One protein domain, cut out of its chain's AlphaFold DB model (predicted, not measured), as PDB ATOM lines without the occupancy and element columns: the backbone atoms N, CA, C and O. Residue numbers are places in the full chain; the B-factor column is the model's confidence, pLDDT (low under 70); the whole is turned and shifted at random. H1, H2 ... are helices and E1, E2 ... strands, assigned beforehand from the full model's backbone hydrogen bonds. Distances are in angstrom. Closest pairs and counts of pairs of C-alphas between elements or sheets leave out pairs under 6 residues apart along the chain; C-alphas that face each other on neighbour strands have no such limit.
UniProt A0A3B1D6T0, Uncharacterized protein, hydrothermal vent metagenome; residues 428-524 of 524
ATOM      1  N   THR A 428     368.993 349.468 366.275       94.69
ATOM      2  CA  THR A 428     368.395 349.464 364.941       94.69
ATOM      3  C   THR A 428     367.452 348.269 364.763       94.69
ATOM      4  O   THR A 428     367.636 347.241 365.413       94.69
ATOM      5  N   PRO A 429     366.515 348.312 363.795       94.56
ATOM      6  CA  PRO A 429     365.652 347.163 363.502       94.56
ATOM      7  C   PRO A 429     366.405 345.868 363.153       94.56
ATOM      8  O   PRO A 429     365.872 344.780 363.348       94.56
ATOM      9  N   SER A 430     367.633 345.970 362.622       94.56
ATOM     10  CA  SER A 430     368.486 344.794 362.390       94.56
ATOM     11  C   SER A 430     368.990 344.228 363.711       94.56
ATOM     12  O   SER A 430     368.804 343.048 363.955       94.56
ATOM     13  N   GLU A 431     369.538 345.075 364.590       94.56
ATOM     14  CA  GLU A 431     370.036 344.650 365.906       94.56
ATOM     15  C   GLU A 431     368.919 344.042 366.770       94.56
ATOM     16  O   GLU A 431     369.162 343.078 367.490       94.56
ATOM     17  N   ILE A 432     367.683 344.548 366.670       95.25
ATOM     18  CA  ILE A 432     366.508 343.952 367.331       95.25
ATOM     19  C   ILE A 432     366.207 342.560 366.752       95.25
ATOM     20  O   ILE A 432     365.983 341.608 367.501       95.25
ATOM     21  N   ALA A 433     366.215 342.408 365.424       94.94
ATOM     22  CA  ALA A 433     365.978 341.117 364.778       94.94
ATOM     23  C   ALA A 433     367.064 340.078 365.111       94.94
ATOM     24  O   ALA A 433     366.742 338.903 365.323       94.94
ATOM     25  N   ASP A 434     368.321 340.513 365.193       92.00
ATOM     26  CA  ASP A 434     369.462 339.676 365.564       92.00
ATOM     27  C   ASP A 434     369.333 339.234 367.033       92.00
ATOM     28  O   ASP A 434     369.306 338.035 367.311       92.00
ATOM     29  N   ALA A 435     369.057 340.162 367.959       93.25
ATOM     30  CA  ALA A 435     368.820 339.838 369.371       93.25
ATOM     31  C   ALA A 435     367.672 338.828 369.567       93.25
ATOM     32  O   ALA A 435     367.783 337.887 370.355       93.25
ATOM     33  N   LYS A 436     366.567 338.970 368.824       96.00
ATOM     34  CA  LYS A 436     365.452 338.006 368.865       96.00
ATOM     35  C   LYS A 436     365.840 336.631 368.317       96.00
ATOM     36  O   LYS A 436     365.326 335.615 368.792       96.00
ATOM     37  N   THR A 437     366.736 336.584 367.334       94.75
ATOM     38  CA  THR A 437     367.279 335.328 366.802       94.75
ATOM     39  C   THR A 437     368.140 334.630 367.852       94.75
ATOM     40  O   THR A 437     367.921 333.445 368.116       94.75
ATOM     41  N   ASP A 438     369.018 335.366 368.535       93.25
ATOM     42  CA  ASP A 438     369.845 334.834 369.624       93.25
ATOM     43  C   ASP A 438     368.983 334.284 370.764       93.25
ATOM     44  O   ASP A 438     369.169 333.151 371.211       93.25
ATOM     45  N   ILE A 439     367.967 335.040 371.188       95.12
ATOM     46  CA  ILE A 439     367.002 334.618 372.211       95.12
ATOM     47  C   ILE A 439     366.300 333.309 371.803       95.12
ATOM     48  O   ILE A 439     366.192 332.374 372.607       95.12
ATOM     49  N   ALA A 440     365.857 333.197 370.547       96.00
ATOM     50  CA  ALA A 440     365.225 331.983 370.033       96.00
ATOM     51  C   ALA A 440     366.194 330.786 370.002       96.00
ATOM     52  O   ALA A 440     365.802 329.668 370.360       96.00
ATOM     53  N   ASN A 441     367.455 331.016 369.633       95.56
ATOM     54  CA  ASN A 441     368.505 330.001 369.627       95.56
ATOM     55  C   ASN A 441     368.825 329.513 371.048       95.56
ATOM     56  O   ASN A 441     368.840 328.304 371.303       95.56
ATOM     57  N   TYR A 442     368.971 330.422 372.016       95.12
ATOM     58  CA  TYR A 442     369.118 330.055 373.425       95.12
ATOM     59  C   TYR A 442     367.930 329.227 373.918       95.12
ATOM     60  O   TYR A 442     368.127 328.199 374.571       95.12
ATOM     61  N   LYS A 443     366.696 329.588 373.547       97.75
ATOM     62  CA  LYS A 443     365.509 328.795 373.900       97.75
ATOM     63  C   LYS A 443     365.555 327.384 373.323       97.75
ATOM     64  O   LYS A 443     365.254 326.415 374.025       97.75
ATOM     65  N   ALA A 444     365.910 327.256 372.046       98.06
ATOM     66  CA  ALA A 444     366.021 325.964 371.378       98.06
ATOM     67  C   ALA A 444     367.096 325.084 372.040       98.06
ATOM     68  O   ALA A 444     366.854 323.888 372.249       98.06
ATOM     69  N   SER A 445     368.197 325.693 372.502       98.00
ATOM     70  CA  SER A 445     369.282 324.984 373.187       98.00
ATOM     71  C   SER A 445     368.845 324.252 374.461       98.00
ATOM     72  O   SER A 445     369.393 323.202 374.798       98.00
ATOM     73  N   LEU A 446     367.788 324.730 375.137       98.00
ATOM     74  CA  LEU A 446     367.210 324.071 376.316       98.00
ATOM     75  C   LEU A 446     366.730 322.642 376.015       98.00
ATOM     76  O   LEU A 446     366.544 321.840 376.936       98.00
ATOM     77  N   SER A 447     366.457 322.319 374.747       97.56
ATOM     78  CA  SER A 447     365.879 321.039 374.318       97.56
ATOM     79  C   SER A 447     366.714 320.264 373.299       97.56
ATOM     80  O   SER A 447     366.293 319.172 372.918       97.56
ATOM     81  N   GLY A 448     367.877 320.774 372.896       97.19
ATOM     82  CA  GLY A 448     368.816 320.053 372.041       97.19
ATOM     83  C   GLY A 448     369.922 320.945 371.486       97.19
ATOM     84  O   GLY A 448     369.948 322.146 371.725       97.19
ATOM     85  N   VAL A 449     370.813 320.352 370.694       97.44
ATOM     86  CA  VAL A 449     371.931 321.037 370.025       97.44
ATOM     87  C   VAL A 449     371.459 322.238 369.197       97.44
ATOM     88  O   VAL A 449     370.630 322.076 368.301       97.44
ATOM     89  N   THR A 450     372.015 323.421 369.467       96.81
ATOM     90  CA  THR A 450     371.689 324.677 368.772       96.81
ATOM     91  C   THR A 450     372.921 325.580 368.639       96.81
ATOM     92  O   THR A 450     373.705 325.686 369.582       96.81
ATOM     93  N   THR A 451     373.079 326.251 367.492       94.94
ATOM     94  CA  THR A 451     374.037 327.357 367.313       94.94
ATOM     95  C   THR A 451     373.498 328.603 368.013       94.94
ATOM     96  O   THR A 451     372.407 329.051 367.675       94.94
ATOM     97  N   VAL A 452     374.225 329.135 368.995       92.00
ATOM     98  CA  VAL A 452     373.827 330.322 369.783       92.00
ATOM     99  C   VAL A 452     374.608 331.583 369.433       92.00
ATOM    100  O   VAL A 452     374.216 332.659 369.859       92.00
ATOM    101  N   ASP A 453     375.689 331.449 368.671       89.19
ATOM    102  CA  ASP A 453     376.443 332.552 368.076       89.19
ATOM    103  C   ASP A 453     377.064 332.010 366.786       89.19
ATOM    104  O   ASP A 453     377.807 331.027 366.842       89.19
ATOM    105  N   ASP A 454     376.709 332.594 365.645       87.25
ATOM    106  CA  ASP A 454     377.213 332.212 364.322       87.25
ATOM    107  C   ASP A 454     378.271 333.189 363.783       87.25
ATOM    108  O   ASP A 454     378.615 333.117 362.606       87.25
ATOM    109  N   LYS A 455     378.759 334.126 364.615       84.88
ATOM    110  CA  LYS A 455     379.777 335.139 364.274       84.88
ATOM    111  C   LYS A 455     379.467 335.974 363.029       84.88
ATOM    112  O   LYS A 455     380.386 336.447 362.357       84.88
ATOM    113  N   ASP A 456     378.185 336.187 362.730       82.62
ATOM    114  CA  ASP A 456     377.719 336.825 361.493       82.62
ATOM    115  C   ASP A 456     378.160 336.065 360.224       82.62
ATOM    116  O   ASP A 456     378.226 336.621 359.117       82.62
ATOM    117  N   THR A 457     378.449 334.766 360.352       83.62
ATOM    118  CA  THR A 457     378.869 333.878 359.267       83.62
ATOM    119  C   THR A 457     377.947 332.662 359.090       83.62
ATOM    120  O   THR A 457     378.422 331.532 359.089       83.62
ATOM    121  N   PRO A 458     376.656 332.833 358.721       81.00
ATOM    122  CA  PRO A 458     375.680 331.729 358.644       81.00
ATOM    123  C   PRO A 458     376.042 330.552 357.716       81.00
ATOM    124  O   PRO A 458     375.387 329.509 357.716       81.00
ATOM    125  N   SER A 459     377.014 330.737 356.815       86.19
ATOM    126  CA  SER A 459     377.487 329.706 355.882       86.19
ATOM    127  C   SER A 459     378.755 328.978 356.333       86.19
ATOM    128  O   SER A 459     379.133 327.996 355.689       86.19
ATOM    129  N   ASP A 460     379.434 329.485 357.358       85.50
ATOM    130  CA  ASP A 460     380.669 328.945 357.911       85.50
ATOM    131  C   ASP A 460     380.428 328.616 359.376       85.50
ATOM    132  O   ASP A 460     380.339 329.508 360.198       85.50
ATOM    133  N   THR A 461     380.314 327.329 359.685       85.38
ATOM    134  CA  THR A 461     380.083 326.890 361.058       85.38
ATOM    135  C   THR A 461     381.389 326.606 361.789       85.38
ATOM    136  O   THR A 461     381.371 325.828 362.732       85.38
ATOM    137  N   SER A 462     382.555 327.043 361.296       85.75
ATOM    138  CA  SER A 462     383.848 326.655 361.886       85.75
ATOM    139  C   SER A 462     384.216 327.445 363.143       85.75
ATOM    140  O   SER A 462     385.045 326.976 363.925       85.75
ATOM    141  N   ASP A 463     383.578 328.591 363.355       84.06
ATOM    142  CA  ASP A 463     383.726 329.482 364.506       84.06
ATOM    143  C   ASP A 463     382.427 329.672 365.310       84.06
ATOM    144  O   ASP A 463     382.442 330.368 366.329       84.06
ATOM    145  N   ASP A 464     381.348 328.981 364.923       90.12
ATOM    146  CA  ASP A 464     380.091 328.927 365.671       90.12
ATOM    147  C   ASP A 464     380.297 328.485 367.128       90.12
ATOM    148  O   ASP A 464     381.031 327.529 367.425       90.12
ATOM    149  N   ALA A 465     379.528 329.094 368.031       91.69
ATOM    150  CA  ALA A 465     379.250 328.536 369.345       91.69
ATOM    151  C   ALA A 465     377.986 327.668 369.274       91.69
ATOM    152  O   ALA A 465     376.879 328.157 369.047       91.69
ATOM    153  N   ILE A 466     378.144 326.365 369.499       95.06
ATOM    154  CA  ILE A 466     377.077 325.365 369.456       95.06
ATOM    155  C   ILE A 466     376.955 324.715 370.833       95.06
ATOM    156  O   ILE A 466     377.890 324.069 371.318       95.06
ATOM    157  N   ILE A 467     375.780 324.836 371.446       96.25
ATOM    158  CA  ILE A 467     375.507 324.308 372.786       96.25
ATOM    159  C   ILE A 467     374.299 323.363 372.802       96.25
ATOM    160  O   ILE A 467     373.386 323.474 371.986       96.25
ATOM    161  N   ASP A 468     374.284 322.438 373.761       97.69
ATOM    162  CA  ASP A 468     373.155 321.554 374.062       97.69
ATOM    163  C   ASP A 468     372.860 321.568 375.569       97.69
ATOM    164  O   ASP A 468     373.344 320.740 376.350       97.69
ATOM    165  N   LEU A 469     372.028 322.521 376.001       97.69
ATOM    166  CA  LEU A 469     371.625 322.632 377.403       97.69
ATOM    167  C   LEU A 469     370.678 321.502 377.830       97.69
ATOM    168  O   LEU A 469     370.472 321.306 379.029       97.69
ATOM    169  N   SER A 470     370.133 320.705 376.902       98.19
ATOM    170  CA  SER A 470     369.315 319.547 377.278       98.19
ATOM    171  C   SER A 470     370.111 318.515 378.083       98.19
ATOM    172  O   SER A 470     369.543 317.847 378.948       98.19
ATOM    173  N   ILE A 471     371.430 318.446 377.870       97.06
ATOM    174  CA  ILE A 471     372.351 317.597 378.634       97.06
ATOM    175  C   ILE A 471     372.484 318.102 380.073       97.06
ATOM    176  O   ILE A 471     372.427 317.302 381.008       97.06
ATOM    177  N   PHE A 472     372.601 319.420 380.265       97.25
ATOM    178  CA  PHE A 472     372.624 320.031 381.594       97.25
ATOM    179  C   PHE A 472     371.335 319.722 382.362       97.25
ATOM    180  O   PHE A 472     371.378 319.151 383.454       97.25
ATOM    181  N   PHE A 473     370.177 320.001 381.751       98.25
ATOM    182  CA  PHE A 473     368.870 319.772 382.377       98.25
ATOM    183  C   PHE A 473     368.503 318.289 382.536       98.25
ATOM    184  O   PHE A 473     367.592 317.974 383.300       98.25
ATOM    185  N   ALA A 474     369.220 317.370 381.882       97.44
ATOM    186  CA  ALA A 474     369.109 315.932 382.129       97.44
ATOM    187  C   ALA A 474     369.815 315.476 383.425       97.44
ATOM    188  O   ALA A 474     369.688 314.309 383.802       97.44
ATOM    189  N   GLY A 475     370.537 316.370 384.112       96.69
ATOM    190  CA  GLY A 475     371.292 316.070 385.329       96.69
ATOM    191  C   GLY A 475     372.785 315.928 385.064       96.69
ATOM    192  O   GLY A 475     373.341 314.828 385.153       96.69
ATOM    193  N   LEU A 476     373.452 317.042 384.754       95.81
ATOM    194  CA  LEU A 476     374.913 317.094 384.725       95.81
ATOM    195  C   LEU A 476     375.459 317.122 386.158       95.81
ATOM    196  O   LEU A 476     375.375 318.140 386.834       95.81
ATOM    197  N   ASP A 477     376.018 316.008 386.620       95.00
ATOM    198  CA  ASP A 477     376.661 315.909 387.932       95.00
ATOM    199  C   ASP A 477     378.114 316.391 387.867       95.00
ATOM    200  O   ASP A 477     378.965 315.680 387.337       95.00
ATOM    201  N   PHE A 478     378.421 317.561 388.430       93.31
ATOM    202  CA  PHE A 478     379.781 318.111 388.423       93.31
ATOM    203  C   PHE A 478     380.782 317.265 389.225       93.31
ATOM    204  O   PHE A 478     381.986 317.345 388.987       93.31
ATOM    205  N   ARG A 479     380.307 316.415 390.141       91.12
ATOM    206  CA  ARG A 479     381.143 315.486 390.916       91.12
ATOM    207  C   ARG A 479     381.243 314.104 390.299       91.12
ATOM    208  O   ARG A 479     382.027 313.285 390.786       91.12
ATOM    209  N   ALA A 480     380.526 313.842 389.204       86.69
ATOM    210  CA  ALA A 480     380.802 312.659 388.410       86.69
ATOM    211  C   ALA A 480     382.284 312.673 387.990       86.69
ATOM    212  O   ALA A 480     382.838 313.733 387.676       86.69
ATOM    213  N   PRO A 481     382.956 311.509 387.999       75.75
ATOM    214  CA  PRO A 481     384.368 311.454 387.673       75.75
ATOM    215  C   PRO A 481     384.601 312.062 386.288       75.75
ATOM    216  O   PRO A 481     383.901 311.709 385.336       75.75
ATOM    217  N   ASN A 482     385.634 312.903 386.190       78.12
ATOM    218  CA  ASN A 482     386.114 313.543 384.960       78.12
ATOM    219  C   ASN A 482     385.356 314.803 384.489       78.12
ATOM    220  O   ASN A 482     385.422 315.109 383.304       78.12
ATOM    221  N   LEU A 483     384.668 315.541 385.368       89.38
ATOM    222  CA  LEU A 483     384.101 316.854 385.014       89.38
ATOM    223  C   LEU A 483     384.867 318.028 385.620       89.38
ATOM    224  O   LEU A 483     385.373 318.861 384.877       89.38
ATOM    225  N   LEU A 484     385.000 318.090 386.945       88.62
ATOM    226  CA  LEU A 484     385.837 319.114 387.574       88.62
ATOM    227  C   LEU A 484     387.333 318.831 387.353       88.62
ATOM    228  O   LEU A 484     387.737 317.659 387.329       88.62
ATOM    229  N   PRO A 485     388.166 319.880 387.225       91.38
ATOM    230  CA  PRO A 485     389.608 319.716 387.160       91.38
ATOM    231  C   PRO A 485     390.151 319.169 388.490       91.38
ATOM    232  O   PRO A 485     389.580 319.425 389.554       91.38
ATOM    233  N   PRO A 486     391.255 318.401 388.466       91.62
ATOM    234  CA  PRO A 486     391.980 318.080 389.688       91.62
ATOM    235  C   PRO A 486     392.605 319.357 390.263       91.62
ATOM    236  O   PRO A 486     393.073 320.201 389.507       91.62
ATOM    237  N   TYR A 487     392.662 319.476 391.589       94.12
ATOM    238  CA  TYR A 487     393.320 320.592 392.274       94.12
ATOM    239  C   TYR A 487     394.568 320.108 393.014       94.12
ATOM    240  O   TYR A 487     394.600 318.987 393.518       94.12
ATOM    241  N   THR A 488     395.600 320.949 393.068       95.94
ATOM    242  CA  THR A 488     396.747 320.808 393.977       95.94
ATOM    243  C   THR A 488     396.864 322.098 394.780       95.94
ATOM    244  O   THR A 488     397.254 323.133 394.239       95.94
ATOM    245  N   GLY A 489     396.488 322.058 396.058       95.44
ATOM    246  CA  GLY A 489     396.192 323.267 396.825       95.44
ATOM    247  C   GLY A 489     395.074 324.073 396.155       95.44
ATOM    248  O   GLY A 489     393.975 323.560 395.948       95.44
ATOM    249  N   ASP A 490     395.367 325.318 395.780       93.38
ATOM    250  CA  ASP A 490     394.436 326.204 395.060       93.38
ATOM    251  C   ASP A 490     394.651 326.220 393.544       93.38
ATOM    252  O   ASP A 490     393.949 326.920 392.822       93.38
ATOM    253  N   THR A 491     395.626 325.465 393.037       94.12
ATOM    254  CA  THR A 491     395.932 325.437 391.606       94.12
ATOM    255  C   THR A 491     395.067 324.387 390.899       94.12
ATOM    256  O   THR A 491     395.228 323.197 391.196       94.12
ATOM    257  N   PRO A 492     394.168 324.782 389.974       94.25
ATOM    258  CA  PRO A 492     393.422 323.839 389.145       94.25
ATOM    259  C   PRO A 492     394.316 323.236 388.055       94.25
ATOM    260  O   PRO A 492     395.243 323.876 387.573       94.25
ATOM    261  N   GLY A 493     394.028 322.008 387.638       94.50
ATOM    262  CA  GLY A 493     394.526 321.441 386.385       94.50
ATOM    263  C   GLY A 493     393.560 321.672 385.219       94.50
ATOM    264  O   GLY A 493     392.554 322.367 385.344       94.50
ATOM    265  N   LEU A 494     393.834 321.021 384.088       94.25
ATOM    266  CA  LEU A 494     392.917 320.977 382.946       94.25
ATOM    267  C   LEU A 494     391.620 320.218 383.280       94.25
ATOM    268  O   LEU A 494     391.631 319.238 384.036       94.25
ATOM    269  N   PHE A 495     390.513 320.615 382.653       93.12
ATOM    270  CA  PHE A 495     389.259 319.869 382.687       93.12
ATOM    271  C   PHE A 495     389.452 318.504 382.017       93.12
ATOM    272  O   PHE A 495     389.898 318.434 380.868       93.12
ATOM    273  N   PRO A 496     389.092 317.389 382.669       93.56
ATOM    274  CA  PRO A 496     389.195 316.078 382.036       93.56
ATOM    275  C   PRO A 496     388.229 315.911 380.849       93.56
ATOM    276  O   PRO A 496     388.493 315.110 379.952       93.56
ATOM    277  N   ASP A 497     387.135 316.677 380.839       92.81
ATOM    278  CA  ASP A 497     386.185 316.801 379.736       92.81
ATOM    279  C   ASP A 497     385.787 318.274 379.538       92.81
ATOM    280  O   ASP A 497     384.849 318.769 380.163       92.81
ATOM    281  N   ALA A 498     386.486 318.969 378.637       91.31
ATOM    282  CA  ALA A 498     386.219 320.373 378.306       91.31
ATOM    283  C   ALA A 498     384.857 320.607 377.625       91.31
ATOM    284  O   ALA A 498     384.405 321.744 377.534       91.31
ATOM    285  N   THR A 499     384.181 319.548 377.159       92.31
ATOM    286  CA  THR A 499     382.846 319.657 376.543       92.31
ATOM    287  C   THR A 499     381.720 319.628 377.574       92.31
ATOM    288  O   THR A 499     380.558 319.838 377.220       92.31
ATOM    289  N   PHE A 500     382.036 319.328 378.840       92.50
ATOM    290  CA  PHE A 500     381.065 319.104 379.910       92.50
ATOM    291  C   PHE A 500     379.998 318.073 379.509       92.50
ATOM    292  O   PHE A 500     378.794 318.312 379.600       92.50
ATOM    293  N   ARG A 501     380.450 316.905 379.037       92.88
ATOM    294  CA  ARG A 501     379.632 315.810 378.490       92.88
ATOM    295  C   ARG A 501     378.817 316.192 377.254       92.88
ATOM    296  O   ARG A 501     377.761 315.607 377.022       92.88
ATOM    297  N   GLY A 502     379.330 317.119 376.451       93.44
ATOM    298  CA  GLY A 502     378.709 317.584 375.213       93.44
ATOM    299  C   GLY A 502     377.756 318.767 375.373       93.44
ATOM    300  O   GLY A 502     377.071 319.090 374.408       93.44
ATOM    301  N   VAL A 503     377.706 319.416 376.545       94.69
ATOM    302  CA  VAL A 503     377.003 320.704 376.694       94.69
ATOM    303  C   VAL A 503     377.594 321.736 375.737       94.69
ATOM    304  O   VAL A 503     376.840 322.428 375.058       94.69
ATOM    305  N   PHE A 504     378.923 321.798 375.633       93.69
ATOM    306  CA  PHE A 504     379.607 322.531 374.571       93.69
ATOM    307  C   PHE A 504     379.904 321.563 373.426       93.69
ATOM    308  O   PHE A 504     380.796 320.720 373.524       93.69
ATOM    309  N   VAL A 505     379.125 321.661 372.348       94.06
ATOM    310  CA  VAL A 505     379.303 320.848 371.134       94.06
ATOM    311  C   VAL A 505     380.409 321.442 370.268       94.06
ATOM    312  O   VAL A 505     381.231 320.713 369.716       94.06
ATOM    313  N   GLN A 506     380.427 322.768 370.181       92.38
ATOM    314  CA  GLN A 506     381.457 323.574 369.543       92.38
ATOM    315  C   GLN A 506     381.491 324.939 370.236       92.38
ATOM    316  O   GLN A 506     380.457 325.420 370.692       92.38
ATOM    317  N   GLY A 507     382.653 325.570 370.356       80.81
ATOM    318  CA  GLY A 507     382.771 326.867 371.017       80.81
ATOM    319  C   GLY A 507     384.124 327.014 371.709       80.81
ATOM    320  O   GLY A 507     385.095 326.426 371.225       80.81
ATOM    321  N   PRO A 508     384.218 327.775 372.816       74.75
ATOM    322  CA  PRO A 508     385.486 327.935 373.522       74.75
ATOM    323  C   PRO A 508     385.951 326.562 374.034       74.75
ATOM    324  O   PRO A 508     385.238 325.928 374.811       74.75
ATOM    325  N   GLU A 509     387.115 326.054 373.609       86.88
ATOM    326  CA  GLU A 509     387.652 324.829 374.215       86.88
ATOM    327  C   GLU A 509     388.163 325.191 375.612       86.88
ATOM    328  O   GLU A 509     389.201 325.828 375.755       86.88
ATOM    329  N   ALA A 510     387.434 324.778 376.653       88.62
ATOM    330  CA  ALA A 510     387.688 325.155 378.049       88.62
ATOM    331  C   ALA A 510     389.030 324.652 378.638       88.62
ATOM    332  O   ALA A 510     389.247 324.764 379.838       88.62
ATOM    333  N   ASN A 511     389.917 324.103 377.803       93.69
ATOM    334  CA  ASN A 511     391.287 323.696 378.113       93.69
ATOM    335  C   ASN A 511     392.341 324.459 377.295       93.69
ATOM    336  O   ASN A 511     393.494 324.026 377.258       93.69
ATOM    337  N   GLU A 512     391.972 325.544 376.609       94.12
ATOM    338  CA  GLU A 512     392.966 326.434 376.012       94.12
ATOM    339  C   GLU A 512     393.970 326.878 377.093       94.12
ATOM    340  O   GLU A 512     393.579 327.316 378.172       94.12
ATOM    341  N   ASP A 513     395.253 326.661 376.813       91.94
ATOM    342  CA  ASP A 513     396.395 326.938 377.690       91.94
ATOM    343  C   ASP A 513     397.527 327.475 376.800       91.94
ATOM    344  O   ASP A 513     398.447 326.760 376.372       91.94
ATOM    345  N   LEU A 514     397.400 328.745 376.410       93.12
ATOM    346  CA  LEU A 514     398.312 329.407 375.477       93.12
ATOM    347  C   LEU A 514     399.717 329.585 376.062       93.12
ATOM    348  O   LEU A 514     400.688 329.727 375.307       93.12
ATOM    349  N   ASN A 515     399.839 329.595 377.391       93.62
ATOM    350  CA  ASN A 515     401.101 329.800 378.092       93.62
ATOM    351  C   ASN A 515     401.798 328.470 378.494       93.62
ATOM    352  O   ASN A 515     402.995 328.479 378.798       93.62
ATOM    353  N   SER A 516     401.091 327.338 378.371       93.31
ATOM    354  CA  SER A 516     401.533 325.970 378.664       93.31
ATOM    355  C   SER A 516     401.911 325.715 380.129       93.31
ATOM    356  O   SER A 516     402.857 324.961 380.396       93.31
ATOM    357  N   ASP A 517     401.222 326.345 381.080       92.25
ATOM    358  CA  ASP A 517     401.435 326.143 382.518       92.25
ATOM    359  C   ASP A 517     400.565 325.027 383.130       92.25
ATOM    360  O   ASP A 517     400.783 324.639 384.283       92.25
ATOM    361  N   GLY A 518     399.668 324.427 382.339       91.44
ATOM    362  CA  GLY A 518     398.780 323.342 382.748       91.44
ATOM    363  C   GLY A 518     397.489 323.805 383.429       91.44
ATOM    364  O   GLY A 518     396.745 322.950 383.923       91.44
ATOM    365  N   ILE A 519     397.229 325.114 383.455       91.94
ATOM    366  CA  ILE A 519     396.007 325.734 383.957       91.94
ATOM    367  C   ILE A 519     395.251 326.312 382.752       91.94
ATOM    368  O   ILE A 519     395.833 327.095 382.005       91.94
ATOM    369  N   PRO A 520     393.962 325.987 382.556       90.56
ATOM    370  CA  PRO A 520     393.178 326.611 381.497       90.56
ATOM    371  C   PRO A 520     393.187 328.140 381.609       90.56
ATOM    372  O   PRO A 520     392.940 328.663 382.695       90.56
ATOM    373  N   ASP A 521     393.366 328.852 380.497       88.12
ATOM    374  CA  ASP A 521     393.379 330.323 380.442       88.12
ATOM    375  C   ASP A 521     392.064 330.930 380.972       88.12
ATOM    376  O   ASP A 521     392.052 332.038 381.495       88.12
ATOM    377  N   ILE A 522     390.949 330.190 380.896       85.81
ATOM    378  CA  ILE A 522     389.651 330.602 381.461       85.81
ATOM    379  C   ILE A 522     389.617 330.598 383.004       85.81
ATOM    380  O   ILE A 522     388.705 331.168 383.599       85.81
ATOM    381  N   LEU A 523     390.576 329.936 383.659       83.69
ATOM    382  CA  LEU A 523     390.711 329.875 385.120       83.69
ATOM    383  C   LEU A 523     391.840 330.777 385.656       83.69
ATOM    384  O   LEU A 523     392.112 330.732 386.859       83.69
ATOM    385  N   GLN A 524     392.485 331.566 384.789       80.69
ATOM    386  CA  GLN A 524     393.513 332.561 385.131       80.69
ATOM    387  C   GLN A 524     392.941 333.979 385.078       80.69
ATOM    388  O   GLN A 524     393.370 334.807 385.918       80.69
TER     389      GLN A 524
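Overview. This is residues 428 to 524 of the 524 residues of an uncharacterized protein of hydrothermal vent metagenome (UniProt A0A3B1D6T0). Little of this loose, elongated domain is regular: the long helix H1 slants over edge strand E1 of a small antiparallel sheet, order E1, E2, E3, and long unnamed loops make the other end. The 97 printed residues, with H1, E1, E2, H2 and E3 in chain order, are of mixed class, only 32 in named elements. The radius of gyration of the C-alphas is 16.0 A, the spans 51 by 33 by 22 A.

Arrangement. H1, residues 429 to 445, is on the sheet, over E1, residues 450 to 453; the closest C-alphas, of Asn 441 and Val 452, are 5.3 A apart. E1 and E2, residues 465 to 467, form a hairpin, with N 452 and O 465 within hydrogen-bond range at 2.8 A. H2, residues 469 to 473, is not on the sheet. E3, residues 504 to 506, is antiparallel to E2, with N 466 and O 506 at 2.8 A. In H1 and H2 every O i to N i+4 pair is within range.

Along the chain. H1 runs 24.5 A from C-alpha 429 at (365.652, 347.163, 363.502). E3 ends at C-alpha 506, (381.457, 323.574, 369.543).

Size, cuts and confidence. The printed part has no cut. Links E1 to E2 and H2 to E3 are long. No printed residue is under 70 in pLDDT.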